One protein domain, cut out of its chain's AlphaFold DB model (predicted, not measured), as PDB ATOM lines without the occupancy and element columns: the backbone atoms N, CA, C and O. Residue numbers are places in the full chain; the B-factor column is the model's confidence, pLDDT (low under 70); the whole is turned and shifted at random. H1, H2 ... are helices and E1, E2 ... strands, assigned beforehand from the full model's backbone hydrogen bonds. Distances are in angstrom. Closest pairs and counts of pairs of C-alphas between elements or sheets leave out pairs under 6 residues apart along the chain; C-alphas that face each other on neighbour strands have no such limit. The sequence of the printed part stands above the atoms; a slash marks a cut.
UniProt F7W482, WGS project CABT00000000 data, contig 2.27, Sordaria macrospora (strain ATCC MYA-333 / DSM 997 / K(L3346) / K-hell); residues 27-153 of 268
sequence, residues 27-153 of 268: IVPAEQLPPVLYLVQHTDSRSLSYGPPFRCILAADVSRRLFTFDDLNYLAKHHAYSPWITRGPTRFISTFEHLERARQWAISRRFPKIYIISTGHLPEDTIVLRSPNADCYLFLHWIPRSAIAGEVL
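Overview. This is residues 27 to 153 of the 268 residues of an uncharacterized protein of Sordaria macrospora (strain ATCC MYA-333 / DSM 997 / K(L3346) / K-hell) (UniProt F7W482). A strongly twisted sheet of six strands runs through the domain, with H2 packed along its strand E1 and H1 set slantwise over E7, towards the E6 edge. A small hairpin of E2 and E3 sits beside the beginning of E4, and loops fill much of the rest. There are 127 residues printed, with eight named strands and two named helices in the order E1 E2 E3 H1 E4 H2 E5 E6 E7 E8; the large sheet has the order E6 - E7 - E4 - E1 - E5 - E8, all antiparallel. The class is mixed, helices and strands, with 58 residues, under half, in named elements. The whole is compact, with a radius of gyration of the C-alphas of 13.6 A and spans of 39 by 33 by 33 A.

Along the chain. Find C-alpha 36 at (242.213, 326.796, 302.863); from there E1, residues 36 to 41, runs 16.2 A. E2 is residues 48 to 50 and E3 residues 57 to 59. At C-alpha 69, (243.292, 303.046, 312.343), begins H1, residues 69 to 81, 17.8 A long. Then come E4, residues 92 to 96, H2, residues 99 to 107, 12.3 A, and E5, residues 113 to 118, 16.3 A. E6 is residues 128 to 130, E7 residues 136 to 140, and E8 residues 148 to 152, ending at C-alpha 152, (237.982, 336.517, 310.454).

Arrangement. In the large sheet, look at N 39 and O 115 between E1 and E5, 2.9 A apart, and at N 96 and O 38 between E4 and E1, 2.8 A. Between the neighbour strands E7 and E4, N 95 and O 137 are within hydrogen-bond range at 2.8 A. The hairpin E6 and E7 has N 138 and O 129 at 2.8 A; at the other edge, E5 and E8 have N 152 and O 114 at 2.8 A. H1 and H2 form two layers with the sheet, helices on one face of it. H2 runs along E1 at 2 degrees on the local plane, at a height over the sheet of 8.2 A; the closest C-alphas are those of Val 40 and Ala 102, 6.1 A. H1 has a height over the sheet of 9.5 A and runs slantwise to E7 at 50 degrees on the local plane. E4, H2 and E5 form a split strand-helix-strand unit, two strands of one sheet that are not neighbours, with H2 between them along the chain and E1 between them in the sheet, and its crossover is right-handed. The hairpin E2 and E3 has N 49 and O 58 at 2.9 A; the closest C-alphas of E3 and E4 are those of Ala 59 and Phe 92, 5.8 A. In H1 and H2 every O i to N i+4 pair is within hydrogen-bond range.

Size, cuts and confidence. The C-alphas farthest apart are those of Thr 68 and Leu 153, 38.9 A. The printed part has no cut, and no link is long. The model's pLDDT is under 70 at residues 46 to 57, 60 to 67, 134 and 153; the mean of the printed part is 83.0.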
ATOM      1  N   ILE A  27     241.670 308.886 306.030       92.69
ATOM      2  CA  ILE A  27     242.906 309.665 306.173       92.69
ATOM      3  C   ILE A  27     243.161 310.356 304.840       92.69
ATOM      4  O   ILE A  27     243.169 309.702 303.797       92.69
ATOM      5  N   VAL A  28     243.352 311.669 304.888       93.06
ATOM      6  CA  VAL A  28     243.617 312.492 303.711       93.06
ATOM      7  C   VAL A  28     245.033 313.056 303.823       93.06
ATOM      8  O   VAL A  28     245.311 313.758 304.798       93.06
ATOM      9  N   PRO A  29     245.922 312.753 302.861       90.12
ATOM     10  CA  PRO A  29     247.237 313.380 302.769       90.12
ATOM     11  C   PRO A  29     247.128 314.901 302.649       90.12
ATOM     12  O   PRO A  29     246.161 315.409 302.074       90.12
ATOM     13  N   ALA A  30     248.132 315.628 303.141       87.94
ATOM     14  CA  ALA A  30     248.123 317.089 303.130       87.94
ATOM     15  C   ALA A  30     247.953 317.671 301.712       87.94
ATOM     16  O   ALA A  30     247.268 318.681 301.553       87.94
ATOM     17  N   GLU A  31     248.481 317.009 300.673       87.94
ATOM     18  CA  GLU A  31     248.388 317.487 299.283       87.94
ATOM     19  C   GLU A  31     246.978 317.365 298.688       87.94
ATOM     20  O   GLU A  31     246.675 317.996 297.676       87.94
ATOM     21  N   GLN A  32     246.114 316.545 299.293       92.62
ATOM     22  CA  GLN A  32     244.722 316.358 298.870       92.62
ATOM     23  C   GLN A  32     243.746 317.254 299.643       92.62
ATOM     24  O   GLN A  32     242.534 317.195 299.413       92.62
ATOM     25  N   LEU A  33     244.245 318.063 300.581       94.25
ATOM     26  CA  LEU A  33     243.417 319.008 301.313       94.25
ATOM     27  C   LEU A  33     243.068 320.223 300.438       94.25
ATOM     28  O   LEU A  33     243.877 320.654 299.615       94.25
ATOM     29  N   PRO A  34     241.894 320.843 300.654       95.31
ATOM     30  CA  PRO A  34     241.604 322.168 300.119       95.31
ATOM     31  C   PRO A  34     242.706 323.157 300.524       95.31
ATOM     32  O   PRO A  34     243.236 323.036 301.628       95.31
ATOM     33  N   PRO A  35     243.041 324.166 299.699       95.69
ATOM     34  CA  PRO A  35     244.133 325.103 299.997       95.69
ATOM     35  C   PRO A  35     243.905 325.900 301.290       95.69
ATOM     36  O   PRO A  35     244.854 326.352 301.933       95.69
ATOM     37  N   VAL A  36     242.637 326.076 301.668       96.69
ATOM     38  CA  VAL A  36     242.213 326.796 302.863       96.69
ATOM     39  C   VAL A  36     241.143 325.997 303.591       96.69
ATOM     40  O   VAL A  36     240.203 325.502 302.973       96.69
ATOM     41  N   LEU A  37     241.265 325.939 304.914       96.75
ATOM     42  CA  LEU A  37     240.247 325.434 305.829       96.75
ATOM     43  C   LEU A  37     239.923 326.491 306.891       96.75
ATOM     44  O   LEU A  37     240.718 327.388 307.169       96.75
ATOM     45  N   TYR A  38     238.757 326.371 307.516       95.06
ATOM     46  CA  TYR A  38     238.260 327.313 308.515       95.06
ATOM     47  C   TYR A  38     238.077 326.615 309.858       95.06
ATOM     48  O   TYR A  38     237.292 325.677 309.979       95.06
ATOM     49  N   LEU A  39     238.782 327.075 310.887       93.81
ATOM     50  CA  LEU A  39     238.622 326.586 312.254       93.81
ATOM     51  C   LEU A  39     237.707 327.525 313.033       93.81
ATOM     52  O   LEU A  39     238.008 328.708 313.139       93.81
ATOM     53  N   VAL A  40     236.667 326.990 313.670       89.88
ATOM     54  CA  VAL A  40     235.869 327.741 314.647       89.88
ATOM     55  C   VAL A  40     236.393 327.467 316.052       89.88
ATOM     56  O   VAL A  40     236.289 326.353 316.566       89.88
ATOM     57  N   GLN A  41     236.910 328.501 316.697       87.06
ATOM     58  CA  GLN A  41     237.156 328.522 318.130       87.06
ATOM     59  C   GLN A  41     235.996 329.212 318.843       87.06
ATOM     60  O   GLN A  41     235.427 330.166 318.333       87.06
ATOM     61  N   HIS A  42     235.664 328.756 320.043       79.88
ATOM     62  CA  HIS A  42     234.687 329.394 320.921       79.88
ATOM     63  C   HIS A  42     235.046 329.097 322.380       79.88
ATOM     64  O   HIS A  42     235.790 328.145 322.642       79.88
ATOM     65  N   THR A  43     234.530 329.876 323.336       72.38
ATOM     66  CA  THR A  43     234.888 329.728 324.766       72.38
ATOM     67  C   THR A  43     234.496 328.378 325.346       72.38
ATOM     68  O   THR A  43     235.157 327.870 326.243       72.38
ATOM     69  N   ASP A  44     233.452 327.764 324.791       73.06
ATOM     70  CA  ASP A  44     232.975 326.452 325.238       73.06
ATOM     71  C   ASP A  44     233.743 325.288 324.578       73.06
ATOM     72  O   ASP A  44     233.354 324.125 324.713       73.06
ATOM     73  N   SER A  45     234.796 325.574 323.802       72.25
ATOM     74  CA  SER A  45     235.553 324.542 323.099       72.25
ATOM     75  C   SER A  45     236.448 323.786 324.074       72.25
ATOM     76  O   SER A  45     237.540 324.221 324.424       72.25
ATOM     77  N   ARG A  46     235.978 322.612 324.496       66.81
ATOM     78  CA  ARG A  46     236.712 321.707 325.395       66.81
ATOM     79  C   ARG A  46     237.876 320.984 324.721       66.81
ATOM     80  O   ARG A  46     238.685 320.374 325.407       66.81
ATOM     81  N   SER A  47     237.942 321.024 323.392       65.69
ATOM     82  CA  SER A  47     238.964 320.326 322.611       65.69
ATOM     83  C   SER A  47     240.130 321.223 322.208       65.69
ATOM     84  O   SER A  47     240.996 320.727 321.508       65.69
ATOM     85  N   LEU A  48     240.168 322.508 322.583       69.12
ATOM     86  CA  LEU A  48     241.212 323.437 322.137       69.12
ATOM     87  C   LEU A  48     241.942 324.073 323.321       69.12
ATOM     88  O   LEU A  48     241.311 324.619 324.222       69.12
ATOM     89  N   SER A  49     243.272 324.069 323.275       65.38
ATOM     90  CA  SER A  49     244.126 324.838 324.185       65.38
ATOM     91  C   SER A  49     245.206 325.605 323.412       65.38
ATOM     92  O   SER A  49     245.559 325.245 322.286       65.38
ATOM     93  N   TYR A  50     245.712 326.687 324.012       60.97
ATOM     94  CA  TYR A  50     246.869 327.431 323.510       60.97
ATOM     95  C   TYR A  50     248.107 327.077 324.326       60.97
ATOM     96  O   TYR A  50     248.123 327.289 325.537       60.97
ATOM     97  N   GLY A  51     249.151 326.581 323.661       49.97
ATOM     98  CA  GLY A  51     250.452 326.337 324.283       49.97
ATOM     99  C   GLY A  51     251.422 327.516 324.087       49.97
ATOM    100  O   GLY A  51     251.582 327.974 322.952       49.97
ATOM    101  N   PRO A  52     252.092 328.028 325.140       48.91
ATOM    102  CA  PRO A  52     253.313 328.829 324.987       48.91
ATOM    103  C   PRO A  52     254.507 327.946 324.547       48.91
ATOM    104  O   PRO A  52     254.508 326.759 324.876       48.91
ATOM    105  N   PRO A  53     255.532 328.481 323.836       42.97
ATOM    106  CA  PRO A  53     255.781 329.895 323.512       42.97
ATOM    107  C   PRO A  53     255.433 330.312 322.066       42.97
ATOM    108  O   PRO A  53     255.509 331.496 321.744       42.97
ATOM    109  N   PHE A  54     255.015 329.398 321.187       52.12
ATOM    110  CA  PHE A  54     254.799 329.695 319.764       52.12
ATOM    111  C   PHE A  54     253.443 329.139 319.322       52.12
ATOM    112  O   PHE A  54     253.245 327.932 319.285       52.12
ATOM    113  N   ARG A  55     252.485 330.039 319.055       62.84
ATOM    114  CA  ARG A  55     251.029 329.780 319.023       62.84
ATOM    115  C   ARG A  55     250.592 328.710 318.002       62.84
ATOM    116  O   ARG A  55     250.153 329.051 316.905       62.84
ATOM    117  N   CYS A  56     250.673 327.441 318.370       61.66
ATOM    118  CA  CYS A  56     249.925 326.355 317.746       61.66
ATOM    119  C   CYS A  56     248.526 326.255 318.374       61.66
ATOM    120  O   CYS A  56     248.278 326.761 319.475       61.66
ATOM    121  N   ILE A  57     247.603 325.617 317.660       69.88
ATOM    122  CA  ILE A  57     246.322 325.195 318.226       69.88
ATOM    123  C   ILE A  57     246.499 323.744 318.641       69.88
ATOM    124  O   ILE A  57     246.806 322.909 317.795       69.88
ATOM    125  N   LEU A  58     246.327 323.451 319.925       72.62
ATOM    126  CA  LEU A  58     246.452 322.099 320.455       72.62
ATOM    127  C   LEU A  58     245.070 321.521 320.714       72.62
ATOM    128  O   LEU A  58     244.203 322.191 321.280       72.62
ATOM    129  N   ALA A  59     244.889 320.263 320.337       71.19
ATOM    130  CA  ALA A  59     243.768 319.467 320.775       71.19
ATOM    131  C   ALA A  59     243.873 319.199 322.285       71.19
ATOM    132  O   ALA A  59     244.954 319.307 322.870       71.19
ATOM    133  N   ALA A  60     242.779 318.805 322.930       64.44
ATOM    134  CA  ALA A  60     242.850 318.412 324.330       64.44
ATOM    135  C   ALA A  60     243.681 317.125 324.493       64.44
ATOM    136  O   ALA A  60     243.501 316.150 323.752       64.44
ATOM    137  N   ASP A  61     244.593 317.106 325.469       64.69
ATOM    138  CA  ASP A  61     245.413 315.925 325.735       64.69
ATOM    139  C   ASP A  61     244.597 314.852 326.465       64.69
ATOM    140  O   ASP A  61     244.378 314.915 327.671       64.69
ATOM    141  N   VAL A  62     244.134 313.852 325.716       53.97
ATOM    142  CA  VAL A  62     243.364 312.720 326.262       53.97
ATOM    143  C   VAL A  62     244.106 311.370 326.192       53.97
ATOM    144  O   VAL A  62     243.521 310.365 325.813       53.97
ATOM    145  N   SER A  63     245.382 311.325 326.616       54.84
ATOM    146  CA  SER A  63     246.248 310.124 326.834       54.84
ATOM    147  C   SER A  63     247.079 309.585 325.649       54.84
ATOM    148  O   SER A  63     246.548 309.201 324.615       54.84
ATOM    149  N   ARG A  64     248.415 309.517 325.796       52.22
ATOM    150  CA  ARG A  64     249.456 309.252 324.759       52.22
ATOM    151  C   ARG A  64     249.484 307.844 324.121       52.22
ATOM    152  O   ARG A  64     250.538 307.399 323.676       52.22
ATOM    153  N   ARG A  65     248.368 307.121 324.079       62.97
ATOM    154  CA  ARG A  65     248.347 305.765 323.517       62.97
ATOM    155  C   ARG A  65     248.554 305.798 321.997       62.97
ATOM    156  O   ARG A  65     248.022 306.678 321.326       62.97
ATOM    157  N   LEU A  66     249.327 304.840 321.481       58.88
ATOM    158  CA  LEU A  66     249.370 304.530 320.049       58.88
ATOM    159  C   LEU A  66     247.995 303.996 319.632       58.88
ATOM    160  O   LEU A  66     247.426 303.167 320.345       58.88
ATOM    161  N   PHE A  67     247.474 304.471 318.505       69.62
ATOM    162  CA  PHE A  67     246.168 304.071 317.987       69.62
ATOM    163  C   PHE A  67     246.332 303.239 316.723       69.62
ATOM    164  O   PHE A  67     247.142 303.570 315.856       69.62
ATOM    165  N   THR A  68     245.531 302.185 316.600       85.06
ATOM    166  CA  THR A  68     245.257 301.588 315.290       85.06
ATOM    167  C   THR A  68     244.360 302.526 314.474       85.06
ATOM    168  O   THR A  68     243.761 303.465 315.009       85.06
ATOM    169  N   PHE A  69     244.237 302.286 313.166       83.81
ATOM    170  CA  PHE A  69     243.292 303.046 312.343       83.81
ATOM    171  C   PHE A  69     241.842 302.880 312.827       83.81
ATOM    172  O   PHE A  69     241.090 303.852 312.843       83.81
ATOM    173  N   ASP A  70     241.466 301.685 313.285       84.56
ATOM    174  CA  ASP A  70     240.125 301.420 313.809       84.56
ATOM    175  C   ASP A  70     239.852 302.204 315.096       84.56
ATOM    176  O   ASP A  70     238.780 302.802 315.229       84.56
ATOM    177  N   ASP A  71     240.839 302.298 315.994       84.81
ATOM    178  CA  ASP A  71     240.744 303.145 317.188       84.81
ATOM    179  C   ASP A  71     240.554 304.616 316.800       84.81
ATOM    180  O   ASP A  71     239.692 305.315 317.341       84.81
ATOM    181  N   LEU A  72     241.338 305.093 315.830       85.62
ATOM    182  CA  LEU A  72     241.274 306.472 315.359       85.62
ATOM    183  C   LEU A  72     239.910 306.781 314.724       85.62
ATOM    184  O   LEU A  72     239.308 307.814 315.025       85.62
ATOM    185  N   ASN A  73     239.397 305.878 313.888       87.62
ATOM    186  CA  ASN A  73     238.092 306.003 313.247       87.62
ATOM    187  C   ASN A  73     236.954 305.963 314.278       87.62
ATOM    188  O   ASN A  73     236.024 306.767 314.198       87.62
ATOM    189  N   TYR A  74     237.035 305.085 315.280       86.38
ATOM    190  CA  TYR A  74     236.076 305.041 316.385       86.38
ATOM    191  C   TYR A  74     236.050 306.365 317.160       86.38
ATOM    192  O   TYR A  74     234.983 306.951 317.365       86.38
ATOM    193  N   LEU A  75     237.221 306.893 317.529       86.50
ATOM    194  CA  LEU A  75     237.328 308.173 318.232       86.50
ATOM    195  C   LEU A  75     236.842 309.344 317.365       86.50
ATOM    196  O   LEU A  75     236.186 310.252 317.880       86.50
ATOM    197  N   ALA A  76     237.124 309.331 316.060       89.00
ATOM    198  CA  ALA A  76     236.660 310.350 315.120       89.00
ATOM    199  C   ALA A  76     235.134 310.332 314.973       89.00
ATOM    200  O   ALA A  76     234.496 311.387 315.015       89.00
ATOM    201  N   LYS A  77     234.528 309.140 314.896       88.62
ATOM    202  CA  LYS A  77     233.070 308.980 314.924       88.62
ATOM    203  C   LYS A  77     232.489 309.513 316.230       88.62
ATOM    204  O   LYS A  77     231.539 310.292 316.192       88.62
ATOM    205  N   HIS A  78     233.090 309.183 317.372       85.31
ATOM    206  CA  HIS A  78     232.632 309.714 318.656       85.31
ATOM    207  C   HIS A  78     232.753 311.241 318.717       85.31
ATOM    208  O   HIS A  78     231.882 311.925 319.243       85.31
ATOM    209  N   HIS A  79     233.811 311.809 318.138       86.56
ATOM    210  CA  HIS A  79     233.981 313.255 318.070       86.56
ATOM    211  C   HIS A  79     232.934 313.934 317.182       86.56
ATOM    212  O   HIS A  79     232.423 314.993 317.547       86.56
ATOM    213  N   ALA A  80     232.627 313.356 316.023       87.25
ATOM    214  CA  ALA A  80     231.759 313.981 315.030       87.25
ATOM    215  C   ALA A  80     230.263 313.776 315.299       87.25
ATOM    216  O   ALA A  80     229.479 314.687 315.045       87.25
ATOM    217  N   TYR A  81     229.872 312.603 315.804       86.12
ATOM    218  CA  TYR A  81     228.465 312.213 315.928       86.12
ATOM    219  C   TYR A  81     227.907 312.343 317.348       86.12
ATOM    220  O   TYR A  81     226.689 312.409 317.508       86.12
ATOM    221  N   SER A  82     228.750 312.422 318.382       84.06
ATOM    222  CA  SER A  82     228.248 312.670 319.735       84.06
ATOM    223  C   SER A  82     227.786 314.127 319.883       84.06
ATOM    224  O   SER A  82     228.494 315.042 319.444       84.06
ATOM    225  N   PRO A  83     226.633 314.381 320.537       81.75
ATOM    226  CA  PRO A  83     226.165 315.737 320.796       81.75
ATOM    227  C   PRO A  83     227.248 316.566 321.481       81.75
ATOM    228  O   PRO A  83     227.866 316.121 322.447       81.75
ATOM    229  N   TRP A  84     227.468 317.791 321.002       75.19
ATOM    230  CA  TRP A  84     228.576 318.624 321.477       75.19
ATOM    231  C   TRP A  84     228.545 318.844 323.002       75.19
ATOM    232  O   TRP A  84     229.600 318.870 323.627       75.19
ATOM    233  N   ILE A  85     227.348 318.965 323.596       74.62
ATOM    234  CA  ILE A  85     227.140 319.176 325.041       74.62
ATOM    235  C   ILE A  85     227.627 318.000 325.890       74.62
ATOM    236  O   ILE A  85     228.105 318.192 327.005       74.62
ATOM    237  N   THR A  86     227.506 316.785 325.360       75.56
ATOM    238  CA  THR A  86     227.924 315.541 326.014       75.56
ATOM    239  C   THR A  86     229.302 315.098 325.541       75.56
ATOM    240  O   THR A  86     229.848 314.118 326.046       75.56
ATOM    241  N   ARG A  87     229.876 315.793 324.554       73.50
ATOM    242  CA  ARG A  87     231.188 315.476 324.013       73.50
ATOM    243  C   ARG A  87     232.262 315.919 325.001       73.50
ATOM    244  O   ARG A  87     232.311 317.067 325.447       73.50
ATOM    245  N   GLY A  88     233.135 314.979 325.331       71.50
ATOM    246  CA  GLY A  88     234.343 315.255 326.088       71.50
ATOM    247  C   GLY A  88     235.343 316.149 325.374       71.50
ATOM    248  O   GLY A  88     235.184 316.424 324.183       71.50
ATOM    249  N   PRO A  89     236.421 316.536 326.073       75.56
ATOM    250  CA  PRO A  89     237.660 316.888 325.396       75.56
ATOM    251  C   PRO A  89     238.072 315.758 324.441       75.56
ATOM    252  O   PRO A  89     237.971 314.576 324.769       75.56
ATOM    253  N   THR A  90     238.525 316.122 323.245       81.69
ATOM    254  CA  THR A  90     238.987 315.171 322.227       81.69
ATOM    255  C   THR A  90     240.326 315.607 321.645       81.69
ATOM    256  O   THR A  90     240.701 316.777 321.720       81.69
ATOM    257  N   ARG A  91     241.019 314.660 320.997       84.81
ATOM    258  CA  ARG A  91     242.275 314.903 320.261       84.81
ATOM    259  C   ARG A  91     242.058 315.510 318.880       84.81
ATOM    260  O   ARG A  91     243.019 315.642 318.132       84.81
ATOM    261  N   PHE A  92     240.816 315.833 318.534       90.00
ATOM    262  CA  PHE A  92     240.452 316.275 317.201       90.00
ATOM    263  C   PHE A  92     240.100 317.751 317.185       90.00
ATOM    264  O   PHE A  92     239.283 318.228 317.975       90.00
ATOM    265  N   ILE A  93     240.677 318.446 316.213       91.38
ATOM    266  CA  ILE A  93     240.366 319.832 315.899       91.38
ATOM    267  C   ILE A  93     239.514 319.824 314.632       91.38
ATOM    268  O   ILE A  93     239.974 319.416 313.568       91.38
ATOM    269  N   SER A  94     238.254 320.240 314.760       92.75
ATOM    270  CA  SER A  94     237.332 320.328 313.627       92.75
ATOM    271  C   SER A  94     237.585 321.588 312.814       92.75
ATOM    272  O   SER A  94     237.588 322.692 313.355       92.75
ATOM    273  N   THR A  95     237.729 321.417 311.509       95.00
ATOM    274  CA  THR A  95     237.864 322.492 310.527       95.00
ATOM    275  C   THR A  95     236.885 322.266 309.384       95.00
ATOM    276  O   THR A  95     236.458 321.137 309.155       95.00
ATOM    277  N   PHE A  96     236.510 323.331 308.685       95.12
ATOM    278  CA  PHE A  96     235.502 323.313 307.630       95.12
ATOM    279  C   PHE A  96     236.106 323.760 306.303       95.12
ATOM    280  O   PHE A  96     236.936 324.664 306.284       95.12
ATOM    281  N   GLU A  97     235.663 323.175 305.195       95.19
ATOM    282  CA  GLU A  97     236.092 323.596 303.853       95.19
ATOM    283  C   GLU A  97     235.512 324.960 303.460       95.19
ATOM    284  O   GLU A  97     236.165 325.780 302.818       95.19
ATOM    285  N   HIS A  98     234.281 325.233 303.888       94.25
ATOM    286  CA  HIS A  98     233.547 326.435 303.511       94.25
ATOM    287  C   HIS A  98     233.377 327.388 304.695       94.25
ATOM    288  O   HIS A  98     232.900 326.996 305.764       94.25
ATOM    289  N   LEU A  99     233.681 328.672 304.473       93.12
ATOM    290  CA  LEU A  99     233.506 329.727 305.475       93.12
ATOM    291  C   LEU A  99     232.060 329.802 305.980       93.12
ATOM    292  O   LEU A  99     231.833 329.984 307.171       93.12
ATOM    293  N   GLU A 100     231.084 329.621 305.093       91.94
ATOM    294  CA  GLU A 100     229.665 329.676 305.447       91.94
ATOM    295  C   GLU A 100     229.276 328.583 306.453       91.94
ATOM    296  O   GLU A 100     228.575 328.842 307.428       91.94
ATOM    297  N   ARG A 101     229.823 327.370 306.302       90.25
ATOM    298  CA  ARG A 101     229.637 326.291 307.284       90.25
ATOM    299  C   ARG A 101     230.270 326.637 308.627       90.25
ATOM    300  O   ARG A 101     229.651 326.420 309.667       90.25
ATOM    301  N   ALA A 102     231.475 327.207 308.609       91.38
ATOM    302  CA  ALA A 102     232.137 327.670 309.824       91.38
ATOM    303  C   ALA A 102     231.322 328.771 310.529       91.38
ATOM    304  O   ALA A 102     231.168 328.730 311.748       91.38
ATOM    305  N   ARG A 103     230.724 329.706 309.778       90.12
ATOM    306  CA  ARG A 103     229.818 330.739 310.311       90.12
ATOM    307  C   ARG A 103     228.562 330.139 310.930       90.12
ATOM    308  O   ARG A 103     228.267 330.431 312.085       90.12
ATOM    309  N   GLN A 104     227.873 329.251 310.217       88.75
ATOM    310  CA  GLN A 104     226.695 328.548 310.739       88.75
ATOM    311  C   GLN A 104     227.010 327.818 312.047       88.75
ATOM    312  O   GLN A 104     226.244 327.883 313.008       88.75
ATOM    313  N   TRP A 105     228.175 327.170 312.116       86.44
ATOM    314  CA  TRP A 105     228.628 326.519 313.337       86.44
ATOM    315  C   TRP A 105     228.899 327.517 314.469       86.44
ATOM    316  O   TRP A 105     228.536 327.256 315.619       86.44
ATOM    317  N   ALA A 106     229.515 328.653 314.141       88.12
ATOM    318  CA  ALA A 106     229.884 329.713 315.069       88.12
ATOM    319  C   ALA A 106     228.678 330.439 315.689       88.12
ATOM    320  O   ALA A 106     228.726 330.722 316.881       88.12
ATOM    321  N   ILE A 107     227.592 330.680 314.941       84.94
ATOM    322  CA  ILE A 107     226.404 331.433 315.411       84.94
ATOM    323  C   ILE A 107     225.841 330.878 316.727       84.94
ATOM    324  O   ILE A 107     225.415 331.622 317.602       84.94
ATOM    325  N   SER A 108     225.874 329.557 316.899       79.19
ATOM    326  CA  SER A 108     225.348 328.886 318.095       79.19
ATOM    327  C   SER A 108     226.276 328.932 319.321       79.19
ATOM    328  O   SER A 108     226.001 328.261 320.320       79.19
ATOM    329  N   ARG A 109     227.408 329.646 319.253       82.81
ATOM    330  CA  ARG A 109     228.509 329.548 320.227       82.81
ATOM    331  C   ARG A 109     228.812 330.876 320.903       82.81
ATOM    332  O   ARG A 109     228.678 331.944 320.318       82.81
ATOM    333  N   ARG A 110     229.304 330.800 322.141       77.50
ATOM    334  CA  ARG A 110     229.757 331.973 322.894       77.50
ATOM    335  C   ARG A 110     231.131 332.438 322.407       77.50
ATOM    336  O   ARG A 110     232.073 331.643 322.360       77.50
ATOM    337  N   PHE A 111     231.217 333.725 322.063       78.00
ATOM    338  CA  PHE A 111     232.419 334.424 321.588       78.00
ATOM    339  C   PHE A 111     233.212 333.634 320.535       78.00
ATOM    340  O   PHE A 111     234.355 333.232 320.785       78.00
ATOM    341  N   PRO A 112     232.612 333.353 319.368       86.62
ATOM    342  CA  PRO A 112     233.284 332.561 318.366       86.62
ATOM    343  C   PRO A 112     234.353 333.391 317.647       86.62
ATOM    344  O   PRO A 112     234.193 334.586 317.410       86.62
ATOM    345  N   LYS A 113     235.437 332.728 317.262       88.31
ATOM    346  CA  LYS A 113     236.504 333.240 316.401       88.31
ATOM    347  C   LYS A 113     236.712 332.245 315.277       88.31
ATOM    348  O   LYS A 113     236.770 331.043 315.538       88.31
ATOM    349  N   ILE A 114     236.835 332.719 314.041       91.69
ATOM    350  CA  ILE A 114     237.139 331.847 312.903       91.69
ATOM    351  C   ILE A 114     238.576 332.098 312.458       91.69
ATOM    352  O   ILE A 114     238.911 333.212 312.065       91.69
ATOM    353  N   TYR A 115     239.413 331.066 312.491       92.69
ATOM    354  CA  TYR A 115     240.767 331.110 311.944       92.69
ATOM    355  C   TYR A 115     240.802 330.554 310.529       92.69
ATOM    356  O   TYR A 115     240.107 329.588 310.211       92.69
ATOM    357  N   ILE A 116     241.659 331.151 309.710       95.19
ATOM    358  CA  ILE A 116     241.965 330.699 308.356       95.19
ATOM    359  C   ILE A 116     243.212 329.823 308.439       95.19
ATOM    360  O   ILE A 116     244.265 330.278 308.896       95.19
ATOM    361  N   ILE A 117     243.088 328.573 308.007       95.94
ATOM    362  CA  ILE A 117     244.152 327.575 308.019       95.94
ATOM    363  C   ILE A 117     244.628 327.354 306.582       95.94
ATOM    364  O   ILE A 117     243.867 326.864 305.754       95.94
ATOM    365  N   SER A 118     245.875 327.722 306.288       96.38
ATOM    366  CA  SER A 118     246.547 327.433 305.018       96.38
ATOM    367  C   SER A 118     247.135 326.026 305.064       96.38
ATOM    368  O   SER A 118     248.036 325.747 305.861       96.38
ATOM    369  N   THR A 119     246.628 325.131 304.220       95.94
ATOM    370  CA  THR A 119     247.032 323.717 304.231       95.94
ATOM    371  C   THR A 119     248.400 323.489 303.595       95.94
ATOM    372  O   THR A 119     249.100 322.558 303.980       95.94
ATOM    373  N   GLY A 120     248.857 324.403 302.732       94.75
ATOM    374  CA  GLY A 120     250.203 324.373 302.142       94.75
ATOM    375  C   GLY A 120     251.350 324.640 303.128       94.75
ATOM    376  O   GLY A 120     252.514 324.568 302.746       94.75
ATOM    377  N   HIS A 121     251.045 324.966 304.386       93.94
ATOM    378  CA  HIS A 121     252.030 325.140 305.463       93.94
ATOM    379  C   HIS A 121     251.933 324.057 306.545       93.94
ATOM    380  O   HIS A 121     252.483 324.225 307.642       93.94
ATOM    381  N   LEU A 122     251.210 322.972 306.258       93.50
ATOM    382  CA  LEU A 122     251.132 321.809 307.130       93.50
ATOM    383  C   LEU A 122     252.369 320.918 306.943       93.50
ATOM    384  O   LEU A 122     252.790 320.694 305.811       93.50
ATOM    385  N   PRO A 123     252.943 320.394 308.036       91.19
ATOM    386  CA  PRO A 123     253.920 319.313 307.979       91.19
ATOM    387  C   PRO A 123     253.370 318.068 307.271       91.19
ATOM    388  O   PRO A 123     252.185 317.756 307.408       91.19
ATOM    389  N   GLU A 124     254.238 317.324 306.583       88.31
ATOM    390  CA  GLU A 124     253.879 316.078 305.882       88.31
ATOM    391  C   GLU A 124     253.334 314.992 306.826       88.31
ATOM    392  O   GLU A 124     252.502 314.180 306.430       88.31
ATOM    393  N   ASP A 125     253.748 314.998 308.097       88.00
ATOM    394  CA  ASP A 125     253.298 314.056 309.128       88.00
ATOM    395  C   ASP A 125     251.957 314.448 309.779       88.00
ATOM    396  O   ASP A 125     251.496 313.795 310.722       88.00
ATOM    397  N   THR A 126     251.293 315.494 309.279       90.75
ATOM    398  CA  THR A 126     249.984 315.918 309.786       90.75
ATOM    399  C   THR A 126     248.911 314.885 309.444       90.75
ATOM    400  O   THR A 126     248.562 314.679 308.284       90.75
ATOM    401  N   ILE A 127     248.305 314.285 310.468       91.38
ATOM    402  CA  ILE A 127     247.192 313.347 310.287       91.38
ATOM    403  C   ILE A 127     245.875 314.122 310.238       91.38
ATOM    404  O   ILE A 127     245.443 314.711 311.237       91.38
ATOM    405  N   VAL A 128     245.209 314.069 309.082       93.94
ATOM    406  CA  VAL A 128     243.890 314.672 308.867       93.94
ATOM    407  C   VAL A 128     242.888 313.608 308.444       93.94
ATOM    408  O   VAL A 128     243.140 312.811 307.543       93.94
ATOM    409  N   LEU A 129     241.728 313.607 309.097       94.38
ATOM    410  CA  LEU A 129     240.610 312.732 308.764       94.38
ATOM    411  C   LEU A 129     239.501 313.537 308.096       94.38
ATOM    412  O   LEU A 129     239.004 314.503 308.674       94.38
ATOM    413  N   ARG A 130     239.059 313.113 306.916       94.69
ATOM    414  CA  ARG A 130     237.882 313.688 306.258       94.69
ATOM    415  C   ARG A 130     236.620 312.983 306.726       94.69
ATOM    416  O   ARG A 130     236.545 311.750 306.717       94.69
ATOM    417  N   SER A 131     235.629 313.777 307.125       91.06
ATOM    418  CA  SER A 131     234.302 313.263 307.438       91.06
ATOM    419  C   SER A 131     233.610 312.746 306.173       91.06
ATOM    420  O   SER A 131     233.622 313.431 305.154       91.06
ATOM    421  N   PRO A 132     232.965 311.571 306.220       84.06
ATOM    422  CA  PRO A 132     232.250 311.019 305.066       84.06
ATOM    423  C   PRO A 132     230.984 311.802 304.691       84.06
ATOM    424  O   PRO A 132     230.535 311.721 303.554       84.06
ATOM    425  N   ASN A 133     230.403 312.542 305.640       73.12
ATOM    426  CA  ASN A 133     229.088 313.173 305.492       73.12
ATOM    427  C   ASN A 133     229.138 314.705 305.564       73.12
ATOM    428  O   ASN A 133     228.092 315.352 305.536       73.12
ATOM    429  N   ALA A 134     230.324 315.293 305.724       64.81
ATOM    430  CA  ALA A 134     230.461 316.718 305.968       64.81
ATOM    431  C   ALA A 134     231.706 317.290 305.294       64.81
ATOM    432  O   ALA A 134     232.745 316.632 305.231       64.81
ATOM    433  N   ASP A 135     231.607 318.563 304.916       82.88
ATOM    434  CA  ASP A 135     232.706 319.451 304.512       82.88
ATOM    435  C   ASP A 135     233.604 319.784 305.723       82.88
ATOM    436  O   ASP A 135     233.870 320.946 306.037       82.88
ATOM    437  N   CYS A 136     233.968 318.755 306.492       91.31
ATOM    438  CA  CYS A 136     234.639 318.835 307.776       91.31
ATOM    439  C   CYS A 136     235.861 317.919 307.786       91.31
ATOM    440  O   CYS A 136     235.783 316.727 307.468       91.31
ATOM    441  N   TYR A 137     236.974 318.492 308.218       95.56
ATOM    442  CA  TYR A 137     238.262 317.838 308.373       95.56
ATOM    443  C   TYR A 137     238.650 317.861 309.849       95.56
ATOM    444  O   TYR A 137     238.517 318.886 310.526       95.56
ATOM    445  N   LEU A 138     239.118 316.726 310.358       94.19
ATOM    446  CA  LEU A 138     239.556 316.565 311.736       94.19
ATOM    447  C   LEU A 138     241.075 316.434 311.768       94.19
ATOM    448  O   LEU A 138     241.616 315.404 311.367       94.19
ATOM    449  N   PHE A 139     241.751 317.461 312.271       93.62
ATOM    450  CA  PHE A 139     243.180 317.391 312.561       93.62
ATOM    451  C   PHE A 139     243.394 316.626 313.856       93.62
ATOM    452  O   PHE A 139     242.727 316.907 314.859       93.62
ATOM    453  N   LEU A 140     244.329 315.686 313.844       90.12
ATOM    454  CA  LEU A 140     244.749 314.989 315.047       90.12
ATOM    455  C   LEU A 140     245.822 315.811 315.781       90.12
ATOM    456  O   LEU A 140     246.815 316.227 315.194       90.12
ATOM    457  N   HIS A 141     245.636 315.992 317.087       86.25
ATOM    458  CA  HIS A 141     246.552 316.628 318.041       86.25
ATOM    459  C   HIS A 141     246.782 318.128 317.908       86.25
ATOM    460  O   HIS A 141     246.718 318.802 318.934       86.25
ATOM    461  N   TRP A 142     247.114 318.665 316.736       88.81
ATOM    462  CA  TRP A 142     247.530 320.065 316.650       88.81
ATOM    463  C   TRP A 142     247.427 320.659 315.243       88.81
ATOM    464  O   TRP A 142     247.374 319.942 314.248       88.81
ATOM    465  N   ILE A 143     247.409 321.994 315.179       90.06
ATOM    466  CA  ILE A 143     247.599 322.784 313.957       90.06
ATOM    467  C   ILE A 143     248.790 323.738 314.178       90.06
ATOM    468  O   ILE A 143     248.792 324.483 315.171       90.06
ATOM    469  N   PRO A 144     249.799 323.748 313.284       90.25
ATOM    470  CA  PRO A 144     250.970 324.608 313.413       90.25
ATOM    471  C   PRO A 144     250.644 326.096 313.364       90.25
ATOM    472  O   PRO A 144     249.767 326.524 312.621       90.25
ATOM    473  N   ARG A 145     251.461 326.912 314.045       86.06
ATOM    474  CA  ARG A 145     251.452 328.381 313.900       86.06
ATOM    475  C   ARG A 145     251.574 328.807 312.436       86.06
ATOM    476  O   ARG A 145     250.860 329.710 312.021       86.06
ATOM    477  N   SER A 146     252.480 328.172 311.690       90.25
ATOM    478  CA  SER A 146     252.751 328.466 310.275       90.25
ATOM    479  C   SER A 146     251.537 328.241 309.378       90.25
ATOM    480  O   SER A 146     251.418 328.897 308.350       90.25
ATOM    481  N   ALA A 147     250.621 327.355 309.778       93.38
ATOM    482  CA  ALA A 147     249.387 327.093 309.053       93.38
ATOM    483  C   ALA A 147     248.279 328.109 309.367       93.38
ATOM    484  O   ALA A 147     247.310 328.189 308.622       93.38
ATOM    485  N   ILE A 148     248.396 328.917 310.426       91.88
ATOM    486  CA  ILE A 148     247.392 329.937 310.763       91.88
ATOM    487  C   ILE A 148     247.656 331.187 309.917       91.88
ATOM    488  O   ILE A 148     248.487 332.025 310.269       91.88
ATOM    489  N   ALA A 149     246.922 331.321 308.814       91.69
ATOM    490  CA  ALA A 149     247.057 332.431 307.875       91.69
ATOM    491  C   ALA A 149     246.386 333.722 308.372       91.69
ATOM    492  O   ALA A 149     246.789 334.817 307.984       91.69
ATOM    493  N   GLY A 150     245.370 333.615 309.233       89.31
ATOM    494  CA  GLY A 150     244.655 334.781 309.750       89.31
ATOM    495  C   GLY A 150     243.444 334.449 310.618       89.31
ATOM    496  O   GLY A 150     243.193 333.291 310.956       89.31
ATOM    497  N   GLU A 151     242.691 335.489 310.970       88.31
ATOM    498  CA  GLU A 151     241.437 335.433 311.729       88.31
ATOM    499  C   GLU A 151     240.376 336.261 310.992       88.31
ATOM    500  O   GLU A 151     240.670 337.335 310.464       88.31
ATOM    501  N   VAL A 152     239.139 335.770 310.952       84.88
ATOM    502  CA  VAL A 152     237.982 336.517 310.454       84.88
ATOM    503  C   VAL A 152     237.457 337.374 311.604       84.88
ATOM    504  O   VAL A 152     236.872 336.859 312.554       84.88
ATOM    505  N   LEU A 153     237.700 338.684 311.526       65.75
ATOM    506  CA  LEU A 153     237.483 339.637 312.625       65.75
ATOM    507  C   LEU A 153     236.014 340.016 312.884       65.75
ATOM    508  O   LEU A 153     235.742 340.704 313.861       65.75
TER     509      LEU A 153